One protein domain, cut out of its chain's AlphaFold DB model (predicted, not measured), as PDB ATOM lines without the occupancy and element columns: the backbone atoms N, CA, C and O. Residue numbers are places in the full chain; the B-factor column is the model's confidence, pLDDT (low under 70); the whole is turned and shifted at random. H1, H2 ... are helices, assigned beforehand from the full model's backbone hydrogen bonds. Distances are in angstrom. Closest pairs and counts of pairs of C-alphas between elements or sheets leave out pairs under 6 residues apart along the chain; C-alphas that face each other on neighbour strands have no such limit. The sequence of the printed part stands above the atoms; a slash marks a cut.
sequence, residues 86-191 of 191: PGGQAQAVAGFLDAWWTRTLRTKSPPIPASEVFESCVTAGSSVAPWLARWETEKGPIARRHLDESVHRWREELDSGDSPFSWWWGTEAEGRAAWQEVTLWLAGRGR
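Overview. This is residues 86 to 191 of the 191 residues of an uncharacterized protein of Streptomyces sp. IB201691-2A2 (UniProt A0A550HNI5). H2 lies in the middle of a helical cluster: it forms a hairpin with the long H1, H3 slants beside them, and H4 crosses the end where H1 stops and H2 begins. H6 lies loosely on the side of H2 and H3 away from H1, short H5 is set outward between H4 and H6, and residues 86 to 92 stick out. The printed part has 106 residues with six named helices, H1 to H6 in chain order, and no named strand; its class is all helix. It is compact, with a radius of gyration of the C-alphas of 13.6 A and spans of 41 by 35 by 25 A.

Arrangement. H1, residues 87 to 106, and H2, residues 114 to 125, form a helical hairpin at a shallow tilt of 14 degrees, opposite ways; their closest C-alphas, Leu 97 and Cys 121, are 6.1 A apart. H3, residues 129 to 137, touches H1 at a steep tilt of 40 degrees, closest at the C-alphas of Thr 102 and Arg 134, 7.2 A. H4, residues 141 to 153, touches H2 about perpendicular at 81 degrees, closest at the C-alphas of Ser 115 and Ser 150, 5.0 A. H5, residues 155 to 160, and H4 meet only through their link. H6, residues 172 to 189, is close to but not clearly touching H3, closest at the C-alphas of Leu 132 and Val 182, 7.7 A. H1 and H6 are apart. In H1 to H6 every O i to N i+4 pair is within hydrogen-bond range.

Along the chain. H1 begins at C-alpha 87 (-7.920, -14.170, -27.827) and is 28.2 A long. H4 is 18.3 A long, and H6, 26.2 A long, ends at C-alpha 189 (-2.143, 17.205, -12.891).

Size, cuts and confidence. The C-alphas farthest apart, Pro 86 and Arg 191, are 42.3 A apart. The printed part has no cut, and the link from H5 to H6 is long. Residues 190 to 191 have pLDDT under 70.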
ATOM      1  N   PRO A  86      -4.467 -17.230 -26.510       94.75
ATOM      2  CA  PRO A  86      -5.639 -17.217 -27.382       94.75
ATOM      3  C   PRO A  86      -6.637 -16.116 -26.998       94.75
ATOM      4  O   PRO A  86      -6.899 -15.903 -25.813       94.75
ATOM      5  N   GLY A  87      -7.222 -15.451 -28.000       93.62
ATOM      6  CA  GLY A  87      -7.920 -14.170 -27.827       93.62
ATOM      7  C   GLY A  87      -8.946 -14.128 -26.692       93.62
ATOM      8  O   GLY A  87      -8.911 -13.210 -25.883       93.62
ATOM      9  N   GLY A  88      -9.801 -15.149 -26.560       94.75
ATOM     10  CA  GLY A  88     -10.790 -15.196 -25.474       94.75
ATOM     11  C   GLY A  88     -10.173 -15.252 -24.068       94.75
ATOM     12  O   GLY A  88     -10.738 -14.708 -23.127       94.75
ATOM     13  N   GLN A  89      -8.995 -15.861 -23.916       94.31
ATOM     14  CA  GLN A  89      -8.290 -15.945 -22.633       94.31
ATOM     15  C   GLN A  89      -7.586 -14.633 -22.300       94.31
ATOM     16  O   GLN A  89      -7.719 -14.140 -21.183       94.31
ATOM     17  N   ALA A  90      -6.884 -14.045 -23.272       96.75
ATOM     18  CA  ALA A  90      -6.244 -12.745 -23.089       96.75
ATOM     19  C   ALA A  90      -7.287 -11.657 -22.770       96.75
ATOM     20  O   ALA A  90      -7.103 -10.869 -21.847       96.75
ATOM     21  N   GLN A  91      -8.433 -11.667 -23.462       97.25
ATOM     22  CA  GLN A  91      -9.551 -10.762 -23.180       97.25
ATOM     23  C   GLN A  91     -10.136 -10.963 -21.778       97.25
ATOM     24  O   GLN A  91     -10.450  -9.978 -21.114       97.25
ATOM     25  N   ALA A  92     -10.256 -12.207 -21.305       97.00
ATOM     26  CA  ALA A  92     -10.736 -12.480 -19.952       97.00
ATOM     27  C   ALA A  92      -9.784 -11.921 -18.881       97.00
ATOM     28  O   ALA A  92     -10.244 -11.321 -17.912       97.00
ATOM     29  N   VAL A  93      -8.467 -12.061 -19.074       97.56
ATOM     30  CA  VAL A  93      -7.464 -11.480 -18.168       97.56
ATOM     31  C   VAL A  93      -7.522  -9.953 -18.195       97.56
ATOM     32  O   VAL A  93      -7.625  -9.331 -17.139       97.56
ATOM     33  N   ALA A  94      -7.527  -9.343 -19.383       97.81
ATOM     34  CA  ALA A  94      -7.634  -7.891 -19.524       97.81
ATOM     35  C   ALA A  94      -8.915  -7.343 -18.871       97.81
ATOM     36  O   ALA A  94      -8.869  -6.353 -18.142       97.81
ATOM     37  N   GLY A  95     -10.049  -8.017 -19.087       98.00
ATOM     38  CA  GLY A  95     -11.331  -7.658 -18.486       98.00
ATOM     39  C   GLY A  95     -11.331  -7.786 -16.964       98.00
ATOM     40  O   GLY A  95     -11.885  -6.924 -16.285       98.00
ATOM     41  N   PHE A  96     -10.676  -8.813 -16.413       98.06
ATOM     42  CA  PHE A  96     -10.489  -8.932 -14.968       98.06
ATOM     43  C   PHE A  96      -9.669  -7.766 -14.404       98.06
ATOM     44  O   PHE A  96     -10.119  -7.135 -13.452       98.06
ATOM     45  N   LEU A  97      -8.507  -7.459 -14.990       98.25
ATOM     46  CA  LEU A  97      -7.640  -6.381 -14.503       98.25
ATOM     47  C   LEU A  97      -8.354  -5.017 -14.551       98.25
ATOM     48  O   LEU A  97      -8.329  -4.277 -13.569       98.25
ATOM     49  N   ASP A  98      -9.078  -4.715 -15.636       98.06
ATOM     50  CA  ASP A  98      -9.889  -3.489 -15.741       98.06
ATOM     51  C   ASP A  98     -11.016  -3.436 -14.701       98.06
ATOM     52  O   ASP A  98     -11.215  -2.406 -14.048       98.06
ATOM     53  N   ALA A  99     -11.730  -4.545 -14.496       98.06
ATOM     54  CA  ALA A  99     -12.803  -4.618 -13.511       98.06
ATOM     55  C   ALA A  99     -12.277  -4.499 -12.073       98.06
ATOM     56  O   ALA A  99     -12.875  -3.792 -11.256       98.06
ATOM     57  N   TRP A 100     -11.160  -5.159 -11.760       98.12
ATOM     58  CA  TRP A 100     -10.516  -5.106 -10.450       98.12
ATOM     59  C   TRP A 100     -10.033  -3.691 -10.140       98.12
ATOM     60  O   TRP A 100     -10.349  -3.147  -9.075       98.12
ATOM     61  N   TRP A 101      -9.375  -3.051 -11.104       98.25
ATOM     62  CA  TRP A 101      -8.911  -1.681 -10.957       98.25
ATOM     63  C   TRP A 101     -10.068  -0.684 -10.799       98.25
ATOM     64  O   TRP A 101     -10.114   0.095  -9.843       98.25
ATOM     65  N   THR A 102     -11.078  -0.774 -11.665       97.94
ATOM     66  CA  THR A 102     -12.274   0.078 -11.604       97.94
ATOM     67  C   THR A 102     -13.026  -0.089 -10.282       97.94
ATOM     68  O   THR A 102     -13.452   0.892  -9.669       97.94
ATOM     69  N   ARG A 103     -13.186  -1.329  -9.800       97.62
ATOM     70  CA  ARG A 103     -13.824  -1.606  -8.507       97.62
ATOM     71  C   ARG A 103     -13.037  -0.990  -7.356       97.62
ATOM     72  O   ARG A 103     -13.651  -0.417  -6.456       97.62
ATOM     73  N   THR A 104     -11.712  -1.085  -7.391       98.06
ATOM     74  CA  THR A 104     -10.825  -0.511  -6.372       98.06
ATOM     75  C   THR A 104     -11.016   1.000  -6.279       98.06
ATOM     76  O   THR A 104     -11.330   1.511  -5.204       98.06
ATOM     77  N   LEU A 105     -10.989   1.701  -7.418       98.38
ATOM     78  CA  LEU A 105     -11.191   3.154  -7.485       98.38
ATOM     79  C   LEU A 105     -12.562   3.630  -6.984       98.38
ATOM     80  O   LEU A 105     -12.703   4.776  -6.553       98.38
ATOM     81  N   ARG A 106     -13.578   2.765  -7.025       97.62
ATOM     82  CA  ARG A 106     -14.948   3.077  -6.587       97.62
ATOM     83  C   ARG A 106     -15.257   2.632  -5.160       97.62
ATOM     84  O   ARG A 106     -16.281   3.030  -4.606       97.62
ATOM     85  N   THR A 107     -14.396   1.826  -4.547       97.88
ATOM     86  CA  THR A 107     -14.611   1.283  -3.202       97.88
ATOM     87  C   THR A 107     -13.890   2.153  -2.181       97.88
ATOM     88  O   THR A 107     -12.695   2.373  -2.302       97.88
ATOM     89  N   LYS A 108     -14.589   2.656  -1.153       97.25
ATOM     90  CA  LYS A 108     -13.997   3.564  -0.142       97.25
ATOM     91  C   LYS A 108     -12.827   2.940   0.632       97.25
ATOM     92  O   LYS A 108     -11.907   3.656   1.021       97.25
ATOM     93  N   SER A 109     -12.910   1.638   0.882       96.75
ATOM     94  CA  SER A 109     -11.921   0.837   1.605       96.75
ATOM     95  C   SER A 109     -11.797  -0.510   0.889       96.75
ATOM     96  O   SER A 109     -12.494  -1.454   1.264       96.75
ATOM     97  N   PRO A 110     -11.045  -0.572  -0.225       96.69
ATOM     98  CA  PRO A 110     -10.827  -1.818  -0.946       96.69
ATOM     99  C   PRO A 110      -9.997  -2.794  -0.090       96.69
ATOM    100  O   PRO A 110      -9.257  -2.336   0.781       96.69
ATOM    101  N   PRO A 111     -10.103  -4.118  -0.323       96.00
ATOM    102  CA  PRO A 111      -9.318  -5.112   0.415       96.00
ATOM    103  C   PRO A 111      -7.800  -4.912   0.296       96.00
ATOM    104  O   PRO A 111      -7.083  -5.099   1.271       96.00
ATOM    105  N   ILE A 112      -7.333  -4.477  -0.880       95.62
ATOM    106  CA  ILE A 112      -5.943  -4.088  -1.150       95.62
ATOM    107  C   ILE A 112      -5.913  -2.577  -1.422       95.62
ATOM    108  O   ILE A 112      -6.773  -2.093  -2.171       95.62
ATOM    109  N   PRO A 113      -4.951  -1.817  -0.859       96.12
ATOM    110  CA  PRO A 113      -4.780  -0.396  -1.153       96.12
ATOM    111  C   PRO A 113      -4.692  -0.102  -2.656       96.12
ATOM    112  O   PRO A 113      -4.100  -0.862  -3.419       96.12
ATOM    113  N   ALA A 114      -5.234   1.039  -3.093       97.31
ATOM    114  CA  ALA A 114      -5.270   1.385  -4.515       97.31
ATOM    115  C   ALA A 114      -3.876   1.457  -5.163       97.31
ATOM    116  O   ALA A 114      -3.737   1.076  -6.321       97.31
ATOM    117  N   SER A 115      -2.848   1.883  -4.424       96.31
ATOM    118  CA  SER A 115      -1.451   1.855  -4.874       96.31
ATOM    119  C   SER A 115      -0.980   0.442  -5.228       96.31
ATOM    120  O   SER A 115      -0.438   0.232  -6.302       96.31
ATOM    121  N   GLU A 116      -1.267  -0.542  -4.375       96.44
ATOM    122  CA  GLU A 116      -0.834  -1.932  -4.563       96.44
ATOM    123  C   GLU A 116      -1.621  -2.617  -5.691       96.44
ATOM    124  O   GLU A 116      -1.048  -3.353  -6.496       96.44
ATOM    125  N   VAL A 117      -2.927  -2.336  -5.822       97.69
ATOM    126  CA  VAL A 117      -3.706  -2.814  -6.979       97.69
ATOM    127  C   VAL A 117      -3.185  -2.191  -8.274       97.69
ATOM    128  O   VAL A 117      -3.062  -2.894  -9.278       97.69
ATOM    129  N   PHE A 118      -2.858  -0.896  -8.263       97.75
ATOM    130  CA  PHE A 118      -2.263  -0.217  -9.411       97.75
ATOM    131  C   PHE A 118      -0.932  -0.871  -9.800       97.75
ATOM    132  O   PHE A 118      -0.782  -1.288 -10.944       97.75
ATOM    133  N   GLU A 119      -0.012  -1.059  -8.852       96.94
ATOM    134  CA  GLU A 119       1.270  -1.743  -9.069       96.94
ATOM    135  C   GLU A 119       1.086  -3.180  -9.585       96.94
ATOM    136  O   GLU A 119       1.814  -3.618 -10.478       96.94
ATOM    137  N   SER A 120       0.067  -3.897  -9.101       97.38
ATOM    138  CA  SER A 120      -0.280  -5.241  -9.576       97.38
ATOM    139  C   SER A 120      -0.777  -5.222 -11.024       97.38
ATOM    140  O   SER A 120      -0.327  -6.016 -11.847       97.38
ATOM    141  N   CYS A 121      -1.675  -4.298 -11.376       97.94
ATOM    142  CA  CYS A 121      -2.189  -4.163 -12.742       97.94
ATOM    143  C   CYS A 121      -1.087  -3.735 -13.721       97.94
ATOM    144  O   CYS A 121      -0.996  -4.268 -14.830       97.94
ATOM    145  N   VAL A 122      -0.223  -2.813 -13.293       97.81
ATOM    146  CA  VAL A 122       0.943  -2.345 -14.047       97.81
ATOM    147  C   VAL A 122       1.920  -3.484 -14.294       97.81
ATOM    148  O   VAL A 122       2.292  -3.724 -15.440       97.81
ATOM    149  N   THR A 123       2.281  -4.218 -13.240       97.25
ATOM    150  CA  THR A 123       3.163  -5.385 -13.321       97.25
ATOM    151  C   THR A 123       2.579  -6.448 -14.247       97.25
ATOM    152  O   THR A 123       3.263  -6.886 -15.166       97.25
ATOM    153  N   ALA A 124       1.309  -6.829 -14.054       97.19
ATOM    154  CA  ALA A 124       0.640  -7.839 -14.874       97.19
ATOM    155  C   ALA A 124       0.588  -7.437 -16.352       97.19
ATOM    156  O   ALA A 124       0.813  -8.274 -17.222       97.19
ATOM    157  N   GLY A 125       0.255  -6.178 -16.644       95.50
ATOM    158  CA  GLY A 125       0.088  -5.671 -18.006       95.50
ATOM    159  C   GLY A 125       1.363  -5.152 -18.669       95.50
ATOM    160  O   GLY A 125       1.304  -4.790 -19.842       95.50
ATOM    161  N   SER A 126       2.478  -5.069 -17.937       95.06
ATOM    162  CA  SER A 126       3.727  -4.417 -18.363       95.06
ATOM    163  C   SER A 126       3.505  -3.016 -18.962       95.06
ATOM    164  O   SER A 126       4.171  -2.618 -19.918       95.06
ATOM    165  N   SER A 127       2.534  -2.263 -18.434       95.75
ATOM    166  CA  SER A 127       2.146  -0.937 -18.935       95.75
ATOM    167  C   SER A 127       1.379  -0.151 -17.874       95.75
ATOM    168  O   SER A 127       0.584  -0.733 -17.137       95.75
ATOM    169  N   VAL A 128       1.581   1.170 -17.817       97.56
ATOM    170  CA  VAL A 128       0.852   2.068 -16.899       97.56
ATOM    171  C   VAL A 128      -0.316   2.795 -17.565       97.56
ATOM    172  O   VAL A 128      -1.316   3.073 -16.901       97.56
ATOM    173  N   ALA A 129      -0.230   3.059 -18.873       97.00
ATOM    174  CA  ALA A 129      -1.158   3.933 -19.589       97.00
ATOM    175  C   ALA A 129      -2.649   3.563 -19.418       97.00
ATOM    176  O   ALA A 129      -3.440   4.457 -19.103       97.00
ATOM    177  N   PRO A 130      -3.080   2.286 -19.545       97.12
ATOM    178  CA  PRO A 130      -4.496   1.933 -19.392       97.12
ATOM    179  C   PRO A 130      -5.037   2.235 -17.989       97.12
ATOM    180  O   PRO A 130      -6.181   2.664 -17.823       97.12
ATOM    181  N   TRP A 131      -4.201   2.044 -16.968       98.00
ATOM    182  CA  TRP A 131      -4.584   2.190 -15.566       98.00
ATOM    183  C   TRP A 131      -4.641   3.660 -15.151       98.00
ATOM    184  O   TRP A 131      -5.584   4.064 -14.464       98.00
ATOM    185  N   LEU A 132      -3.696   4.472 -15.639       97.50
ATOM    186  CA  LEU A 132      -3.713   5.930 -15.486       97.50
ATOM    187  C   LEU A 132      -4.914   6.555 -16.207       97.50
ATOM    188  O   LEU A 132      -5.617   7.377 -15.618       97.50
ATOM    189  N   ALA A 133      -5.213   6.111 -17.433       97.00
ATOM    190  CA  ALA A 133      -6.394   6.553 -18.175       97.00
ATOM    191  C   ALA A 133      -7.692   6.218 -17.419       97.00
ATOM    192  O   ALA A 133      -8.582   7.060 -17.289       97.00
ATOM    193  N   ARG A 134      -7.796   5.019 -16.828       96.69
ATOM    194  CA  ARG A 134      -8.940   4.676 -15.971       96.69
ATOM    195  C   ARG A 134      -9.034   5.607 -14.759       96.69
ATOM    196  O   ARG A 134     -10.110   6.145 -14.495       96.69
ATOM    197  N   TRP A 135      -7.924   5.863 -14.071       94.75
ATOM    198  CA  TRP A 135      -7.877   6.797 -12.940       94.75
ATOM    199  C   TRP A 135      -8.277   8.221 -13.342       94.75
ATOM    200  O   TRP A 135      -8.941   8.934 -12.593       94.75
ATOM    201  N   GLU A 136      -7.917   8.651 -14.551       94.38
ATOM    202  CA  GLU A 136      -8.370   9.917 -15.116       94.38
ATOM    203  C   GLU A 136      -9.876   9.978 -15.303       94.38
ATOM    204  O   GLU A 136     -10.457  11.029 -15.039       94.38
ATOM    205  N   THR A 137     -10.512   8.898 -15.741       95.00
ATOM    206  CA  THR A 137     -11.965   8.883 -15.951       95.00
ATOM    207  C   THR A 137     -12.761   8.846 -14.643       95.00
ATOM    208  O   THR A 137     -13.846   9.423 -14.568       95.00
ATOM    209  N   GLU A 138     -12.221   8.245 -13.580       94.44
ATOM    210  CA  GLU A 138     -12.877   8.158 -12.271       94.44
ATOM    211  C   GLU A 138     -12.709   9.474 -11.482       94.44
ATOM    212  O   GLU A 138     -11.793   9.651 -10.681       94.44
ATOM    213  N   LYS A 139     -13.612  10.439 -11.704       89.06
ATOM    214  CA  LYS A 139     -13.559  11.784 -11.080       89.06
ATOM    215  C   LYS A 139     -14.176  11.881  -9.676       89.06
ATOM    216  O   LYS A 139     -14.212  12.968  -9.099       89.06
ATOM    217  N   GLY A 140     -14.694  10.779  -9.134       93.88
ATOM    218  CA  GLY A 140     -15.376  10.761  -7.839       93.88
ATOM    219  C   GLY A 140     -14.449  11.051  -6.646       93.88
ATOM    220  O   GLY A 140     -13.234  10.864  -6.739       93.88
ATOM    221  N   PRO A 141     -15.004  11.455  -5.485       96.88
ATOM    222  CA  PRO A 141     -14.211  11.769  -4.293       96.88
ATOM    223  C   PRO A 141     -13.409  10.569  -3.767       96.88
ATOM    224  O   PRO A 141     -12.327  10.753  -3.221       96.88
ATOM    225  N   ILE A 142     -13.908   9.343  -3.962       98.12
ATOM    226  CA  ILE A 142     -13.205   8.114  -3.569       98.12
ATOM    227  C   ILE A 142     -11.926   7.935  -4.398       98.12
ATOM    228  O   ILE A 142     -10.853   7.779  -3.830       98.12
ATOM    229  N   ALA A 143     -12.017   8.036  -5.726       97.44
ATOM    230  CA  ALA A 143     -10.866   7.890  -6.615       97.44
ATOM    231  C   ALA A 143      -9.811   8.993  -6.413       97.44
ATOM    232  O   ALA A 143      -8.616   8.724  -6.527       97.44
ATOM    233  N   ARG A 144     -10.237  10.221  -6.074       96.62
ATOM    234  CA  ARG A 144      -9.322  11.309  -5.693       96.62
ATOM    235  C   ARG A 144      -8.596  11.004  -4.387       96.62
ATOM    236  O   ARG A 144      -7.383  11.136  -4.341       96.62
ATOM    237  N   ARG A 145      -9.317  10.542  -3.362       97.81
ATOM    238  CA  ARG A 145      -8.703  10.131  -2.095       97.81
ATOM    239  C   ARG A 145      -7.671   9.022  -2.307       97.81
ATOM    240  O   ARG A 145      -6.579   9.120  -1.770       97.81
ATOM    241  N   HIS A 146      -8.001   8.012  -3.113       98.31
ATOM    242  CA  HIS A 146      -7.055   6.950  -3.468       98.31
ATOM    243  C   HIS A 146      -5.806   7.494  -4.156       98.31
ATOM    244  O   HIS A 146      -4.716   7.010  -3.888       98.31
ATOM    245  N   LEU A 147      -5.945   8.504  -5.022       97.00
ATOM    246  CA  LEU A 147      -4.794   9.146  -5.656       97.00
ATOM    247  C   LEU A 147      -3.907   9.848  -4.622       97.00
ATOM    248  O   LEU A 147      -2.696   9.655  -4.642       97.00
ATOM    249  N   ASP A 148      -4.502  10.628  -3.719       96.75
ATOM    250  CA  ASP A 148      -3.764  11.345  -2.673       96.75
ATOM    251  C   ASP A 148      -3.028  10.362  -1.741       96.75
ATOM    252  O   ASP A 148      -1.860  10.565  -1.404       96.75
ATOM    253  N   GLU A 149      -3.686   9.259  -1.369       98.00
ATOM    254  CA  GLU A 149      -3.099   8.180  -0.566       98.00
ATOM    255  C   GLU A 149      -1.959   7.462  -1.309       98.00
ATOM    256  O   GLU A 149      -0.908   7.217  -0.716       98.00
ATOM    257  N   SER A 150      -2.114   7.178  -2.607       97.44
ATOM    258  CA  SER A 150      -1.050   6.579  -3.423       97.44
ATOM    259  C   SER A 150       0.157   7.502  -3.586       97.44
ATOM    260  O   SER A 150       1.285   7.051  -3.419       97.44
ATOM    261  N   VAL A 151      -0.052   8.798  -3.844       96.81
ATOM    262  CA  VAL A 151       1.040   9.785  -3.921       96.81
ATOM    263  C   VAL A 151       1.777   9.889  -2.589       96.81
ATOM    264  O   VAL A 151       3.001   9.982  -2.571       96.81
ATOM    265  N   HIS A 152       1.053   9.843  -1.467       96.69
ATOM    266  CA  HIS A 152       1.681   9.815  -0.150       96.69
ATOM    267  C   HIS A 152       2.536   8.559   0.053       96.69
ATOM    268  O   HIS A 152       3.635   8.657   0.598       96.69
ATOM    269  N   ARG A 153       2.046   7.397  -0.397       95.62
ATOM    270  CA  ARG A 153       2.777   6.131  -0.300       95.62
ATOM    271  C   ARG A 153       4.052   6.134  -1.138       95.62
ATOM    272  O   ARG A 153       5.078   5.713  -0.631       95.62
ATOM    273  N   TRP A 154       3.993   6.640  -2.367       96.75
ATOM    274  CA  TRP A 154       5.130   6.663  -3.294       96.75
ATOM    275  C   TRP A 154       6.115   7.812  -3.053       96.75
ATOM    276  O   TRP A 154       6.903   8.141  -3.934       96.75
ATOM    277  N   ARG A 155       6.045   8.507  -1.910       95.88
ATOM    278  CA  ARG A 155       6.851   9.715  -1.679       95.88
ATOM    279  C   ARG A 155       8.349   9.441  -1.820       95.88
ATOM    280  O   ARG A 155       9.046  10.245  -2.423       95.88
ATOM    281  N   GLU A 156       8.830   8.328  -1.274       94.12
ATOM    282  CA  GLU A 156      10.257   7.987  -1.314       94.12
ATOM    283  C   GLU A 156      10.716   7.702  -2.751       94.12
ATOM    284  O   GLU A 156      11.733   8.237  -3.185       94.12
ATOM    285  N   GLU A 157       9.918   6.963  -3.522       95.19
ATOM    286  CA  GLU A 157      10.161   6.650  -4.934       95.19
ATOM    287  C   GLU A 157      10.044   7.875  -5.852       95.19
ATOM    288  O   GLU A 157      10.755   7.996  -6.853       95.19
ATOM    289  N   LEU A 158       9.155   8.813  -5.522       94.69
ATOM    290  CA  LEU A 158       9.048  10.097  -6.213       94.69
ATOM    291  C   LEU A 158      10.280  10.974  -5.950       94.69
ATOM    292  O   LEU A 158      10.753  11.637  -6.873       94.69
ATOM    293  N   ASP A 159      10.803  10.960  -4.721       94.19
ATOM    294  CA  ASP A 159      11.980  11.738  -4.324       94.19
ATOM    295  C   ASP A 159      13.282  11.153  -4.902       94.19
ATOM    296  O   ASP A 159      14.152  11.906  -5.348       94.19
ATOM    297  N   SER A 160      13.432   9.822  -4.916       92.69
ATOM    298  CA  SER A 160      14.634   9.154  -5.438       92.69
ATOM    299  C   SER A 160      14.606   8.936  -6.955       92.69
ATOM    300  O   SER A 160      15.661   8.829  -7.585       92.69
ATOM    301  N   GLY A 161      13.413   8.887  -7.554       89.12
ATOM    302  CA  GLY A 161      13.204   8.484  -8.945       89.12
ATOM    303  C   GLY A 161      13.240   6.967  -9.164       89.12
ATOM    304  O   GLY A 161      13.171   6.522 -10.317       89.12
ATOM    305  N   ASP A 162      13.342   6.176  -8.094       90.50
ATOM    306  CA  ASP A 162      13.250   4.718  -8.155       90.50
ATOM    307  C   ASP A 162      11.814   4.274  -8.433       90.50
ATOM    308  O   ASP A 162      10.860   4.977  -8.131       90.50
ATOM    309  N   SER A 163      11.645   3.098  -9.037       91.69
ATOM    310  CA  SER A 163      10.317   2.571  -9.363       91.69
ATOM    311  C   SER A 163       9.713   1.826  -8.167       91.69
ATOM    312  O   SER A 163      10.389   0.943  -7.637       91.69
ATOM    313  N   PRO A 164       8.436   2.070  -7.798       93.06
ATOM    314  CA  PRO A 164       7.750   1.288  -6.766       93.06
ATOM    315  C   PRO A 164       7.394  -0.132  -7.239       93.06
ATOM    316  O   PRO A 164       6.965  -0.961  -6.440       93.06
ATOM    317  N   PHE A 165       7.566  -0.457  -8.530       94.38
ATOM    318  CA  PHE A 165       7.196  -1.753  -9.112       94.38
ATOM    319  C   PHE A 165       8.194  -2.864  -8.744       94.38
ATOM    320  O   PHE A 165       8.926  -3.382  -9.592       94.38
ATOM    321  N   SER A 166       8.190  -3.261  -7.470       88.69
ATOM    322  CA  SER A 166       9.138  -4.206  -6.855       88.69
ATOM    323  C   SER A 166       9.234  -5.563  -7.566       88.69
ATOM    324  O   SER A 166      10.283  -6.209  -7.549       88.69
ATOM    325  N   TRP A 167       8.159  -5.996  -8.232       94.31
ATOM    326  CA  TRP A 167       8.087  -7.281  -8.935       94.31
ATOM    327  C   TRP A 167       7.911  -7.153 -10.447       94.31
ATOM    328  O   TRP A 167       7.377  -8.063 -11.082       94.31
ATOM    329  N   TRP A 168       8.388  -6.058 -11.039       95.25
ATOM    330  CA  TRP A 168       8.353  -5.864 -12.486       95.25
ATOM    331  C   TRP A 168       8.894  -7.083 -13.257       95.25
ATOM    332  O   TRP A 168       9.983  -7.595 -12.980       95.25
ATOM    333  N   TRP A 169       8.127  -7.555 -14.247       94.88
ATOM    334  CA  TRP A 169       8.574  -8.593 -15.173       94.88
ATOM    335  C   TRP A 169       9.135  -7.957 -16.445       94.88
ATOM    336  O   TRP A 169       8.388  -7.531 -17.323       94.88
ATOM    337  N   GLY A 170      10.461  -7.893 -16.525       93.31
ATOM    338  CA  GLY A 170      11.196  -7.266 -17.617       93.31
ATOM    339  C   GLY A 170      12.550  -6.763 -17.131       93.31
ATOM    340  O   GLY A 170      13.049  -7.174 -16.082       93.31
ATOM    341  N   THR A 171      13.149  -5.862 -17.891       94.94
ATOM    342  CA  THR A 171      14.369  -5.161 -17.493       94.94
ATOM    343  C   THR A 171      14.061  -4.057 -16.485       94.94
ATOM    344  O   THR A 171      12.989  -3.448 -16.504       94.94
ATOM    345  N   GLU A 172      15.032  -3.719 -15.636       92.38
ATOM    346  CA  GLU A 172      14.899  -2.566 -14.736       92.38
ATOM    347  C   GLU A 172      14.670  -1.251 -15.495       92.38
ATOM    348  O   GLU A 172      14.005  -0.348 -14.998       92.38
ATOM    349  N   ALA A 173      15.231  -1.127 -16.703       94.19
ATOM    350  CA  ALA A 173      15.059   0.057 -17.536       94.19
ATOM    351  C   ALA A 173      13.595   0.244 -17.959       94.19
ATOM    352  O   ALA A 173      13.098   1.366 -17.919       94.19
ATOM    353  N   GLU A 174      12.893  -0.839 -18.303       95.88
ATOM    354  CA  GLU A 174      11.459  -0.803 -18.614       95.88
ATOM    355  C   GLU A 174      10.628  -0.436 -17.379       95.88
ATOM    356  O   GLU A 174       9.753   0.422 -17.471       95.88
ATOM    357  N   GLY A 175      10.947  -1.005 -16.209       95.56
ATOM    358  CA  GLY A 175      10.274  -0.659 -14.952       95.56
ATOM    359  C   GLY A 175      10.481   0.806 -14.542       95.56
ATOM    360  O   GLY A 175       9.547   1.460 -14.074       95.56
ATOM    361  N   ARG A 176      11.683   1.356 -14.772       94.88
ATOM    362  CA  ARG A 176      11.971   2.789 -14.582       94.88
ATOM    363  C   ARG A 176      11.244   3.663 -15.602       94.88
ATOM    364  O   ARG A 176      10.728   4.709 -15.227       94.88
ATOM    365  N   ALA A 177      11.166   3.249 -16.865       96.19
ATOM    366  CA  ALA A 177      10.428   3.985 -17.892       96.19
ATOM    367  C   ALA A 177       8.921   4.042 -17.580       96.19
ATOM    368  O   ALA A 177       8.311   5.105 -17.686       96.19
ATOM    369  N   ALA A 178       8.341   2.931 -17.116       97.19
ATOM    370  CA  ALA A 178       6.960   2.888 -16.643       97.19
ATOM    371  C   ALA A 178       6.732   3.857 -15.469       97.19
ATOM    372  O   ALA A 178       5.737   4.579 -15.445       97.19
ATOM    373  N   TRP A 179       7.668   3.926 -14.516       97.44
ATOM    374  CA  TRP A 179       7.577   4.878 -13.407       97.44
ATOM    375  C   TRP A 179       7.701   6.337 -13.859       97.44
ATOM    376  O   TRP A 179       6.928   7.188 -13.423       97.44
ATOM    377  N   GLN A 180       8.601   6.632 -14.801       97.00
ATOM    378  CA  GLN A 180       8.728   7.972 -15.383       97.00
ATOM    379  C   GLN A 180       7.419   8.455 -16.019       97.00
ATOM    380  O   GLN A 180       7.081   9.631 -15.887       97.00
ATOM    381  N   GLU A 181       6.656   7.572 -16.666       97.44
ATOM    382  CA  GLU A 181       5.336   7.909 -17.204       97.44
ATOM    383  C   GLU A 181       4.344   8.301 -16.092       97.44
ATOM    384  O   GLU A 181       3.644   9.307 -16.230       97.44
ATOM    385  N   VAL A 182       4.337   7.590 -14.956       97.44
ATOM    386  CA  VAL A 182       3.519   7.958 -13.782       97.44
ATOM    387  C   VAL A 182       3.930   9.323 -13.230       97.44
ATOM    388  O   VAL A 182       3.072  10.172 -12.984       97.44
ATOM    389  N   THR A 183       5.229   9.580 -13.086       97.19
ATOM    390  CA  THR A 183       5.746  10.857 -12.575       97.19
ATOM    391  C   THR A 183       5.392  12.027 -13.497       97.19
ATOM    392  O   THR A 183       4.945  13.078 -13.030       97.19
ATOM    393  N   LEU A 184       5.520  11.851 -14.817       96.44
ATOM    394  CA  LEU A 184       5.110  12.856 -15.803       96.44
ATOM    395  C   LEU A 184       3.601  13.114 -15.758       96.44
ATOM    396  O   LEU A 184       3.165  14.267 -15.824       96.44
ATOM    397  N   TRP A 185       2.808  12.053 -15.610       96.75
ATOM    398  CA  TRP A 185       1.365  12.149 -15.452       96.75
ATOM    399  C   TRP A 185       0.978  12.929 -14.188       96.75
ATOM    400  O   TRP A 185       0.165  13.853 -14.268       96.75
ATOM    401  N   LEU A 186       1.603  12.641 -13.041       96.00
ATOM    402  CA  LEU A 186       1.392  13.380 -11.790       96.00
ATOM    403  C   LEU A 186       1.755  14.864 -11.940       96.00
ATOM    404  O   LEU A 186       0.955  15.733 -11.586       96.00
ATOM    405  N   ALA A 187       2.912  15.170 -12.538       94.06
ATOM    406  CA  ALA A 187       3.349  16.545 -12.786       94.06
ATOM    407  C   ALA A 187       2.396  17.316 -13.722       94.06
ATOM    408  O   ALA A 187       2.233  18.531 -13.599       94.06
ATOM    409  N   GLY A 188       1.736  16.619 -14.652       92.06
ATOM    410  CA  GLY A 188       0.707  17.183 -15.525       92.06
ATOM    411  C   GLY A 188      -0.578  17.594 -14.801       92.06
ATOM    412  O   GLY A 188      -1.248  18.510 -15.267       92.06
ATOM    413  N   ARG A 189      -0.905  16.965 -13.664       85.12
ATOM    414  CA  ARG A 189      -2.143  17.205 -12.891       85.12
ATOM    415  C   ARG A 189      -2.043  18.345 -11.880       85.12
ATOM    416  O   ARG A 189      -3.069  18.782 -11.371       85.12
ATOM    417  N   GLY A 190      -0.827  18.786 -11.560       59.84
ATOM    418  CA  GLY A 190      -0.574  19.939 -10.690       59.84
ATOM    419  C   GLY A 190      -0.717  21.301 -11.386       59.84
ATOM    420  O   GLY A 190      -0.466  22.323 -10.753       59.84
ATOM    421  N   ARG A 191      -1.077  21.311 -12.676       48.69
ATOM    422  CA  ARG A 191      -1.389  22.497 -13.485       48.69
ATOM    423  C   ARG A 191      -2.894  22.629 -13.671       48.69
ATOM    424  O   ARG A 191      -3.358  23.788 -13.703       48.69
TER     425      ARG A 191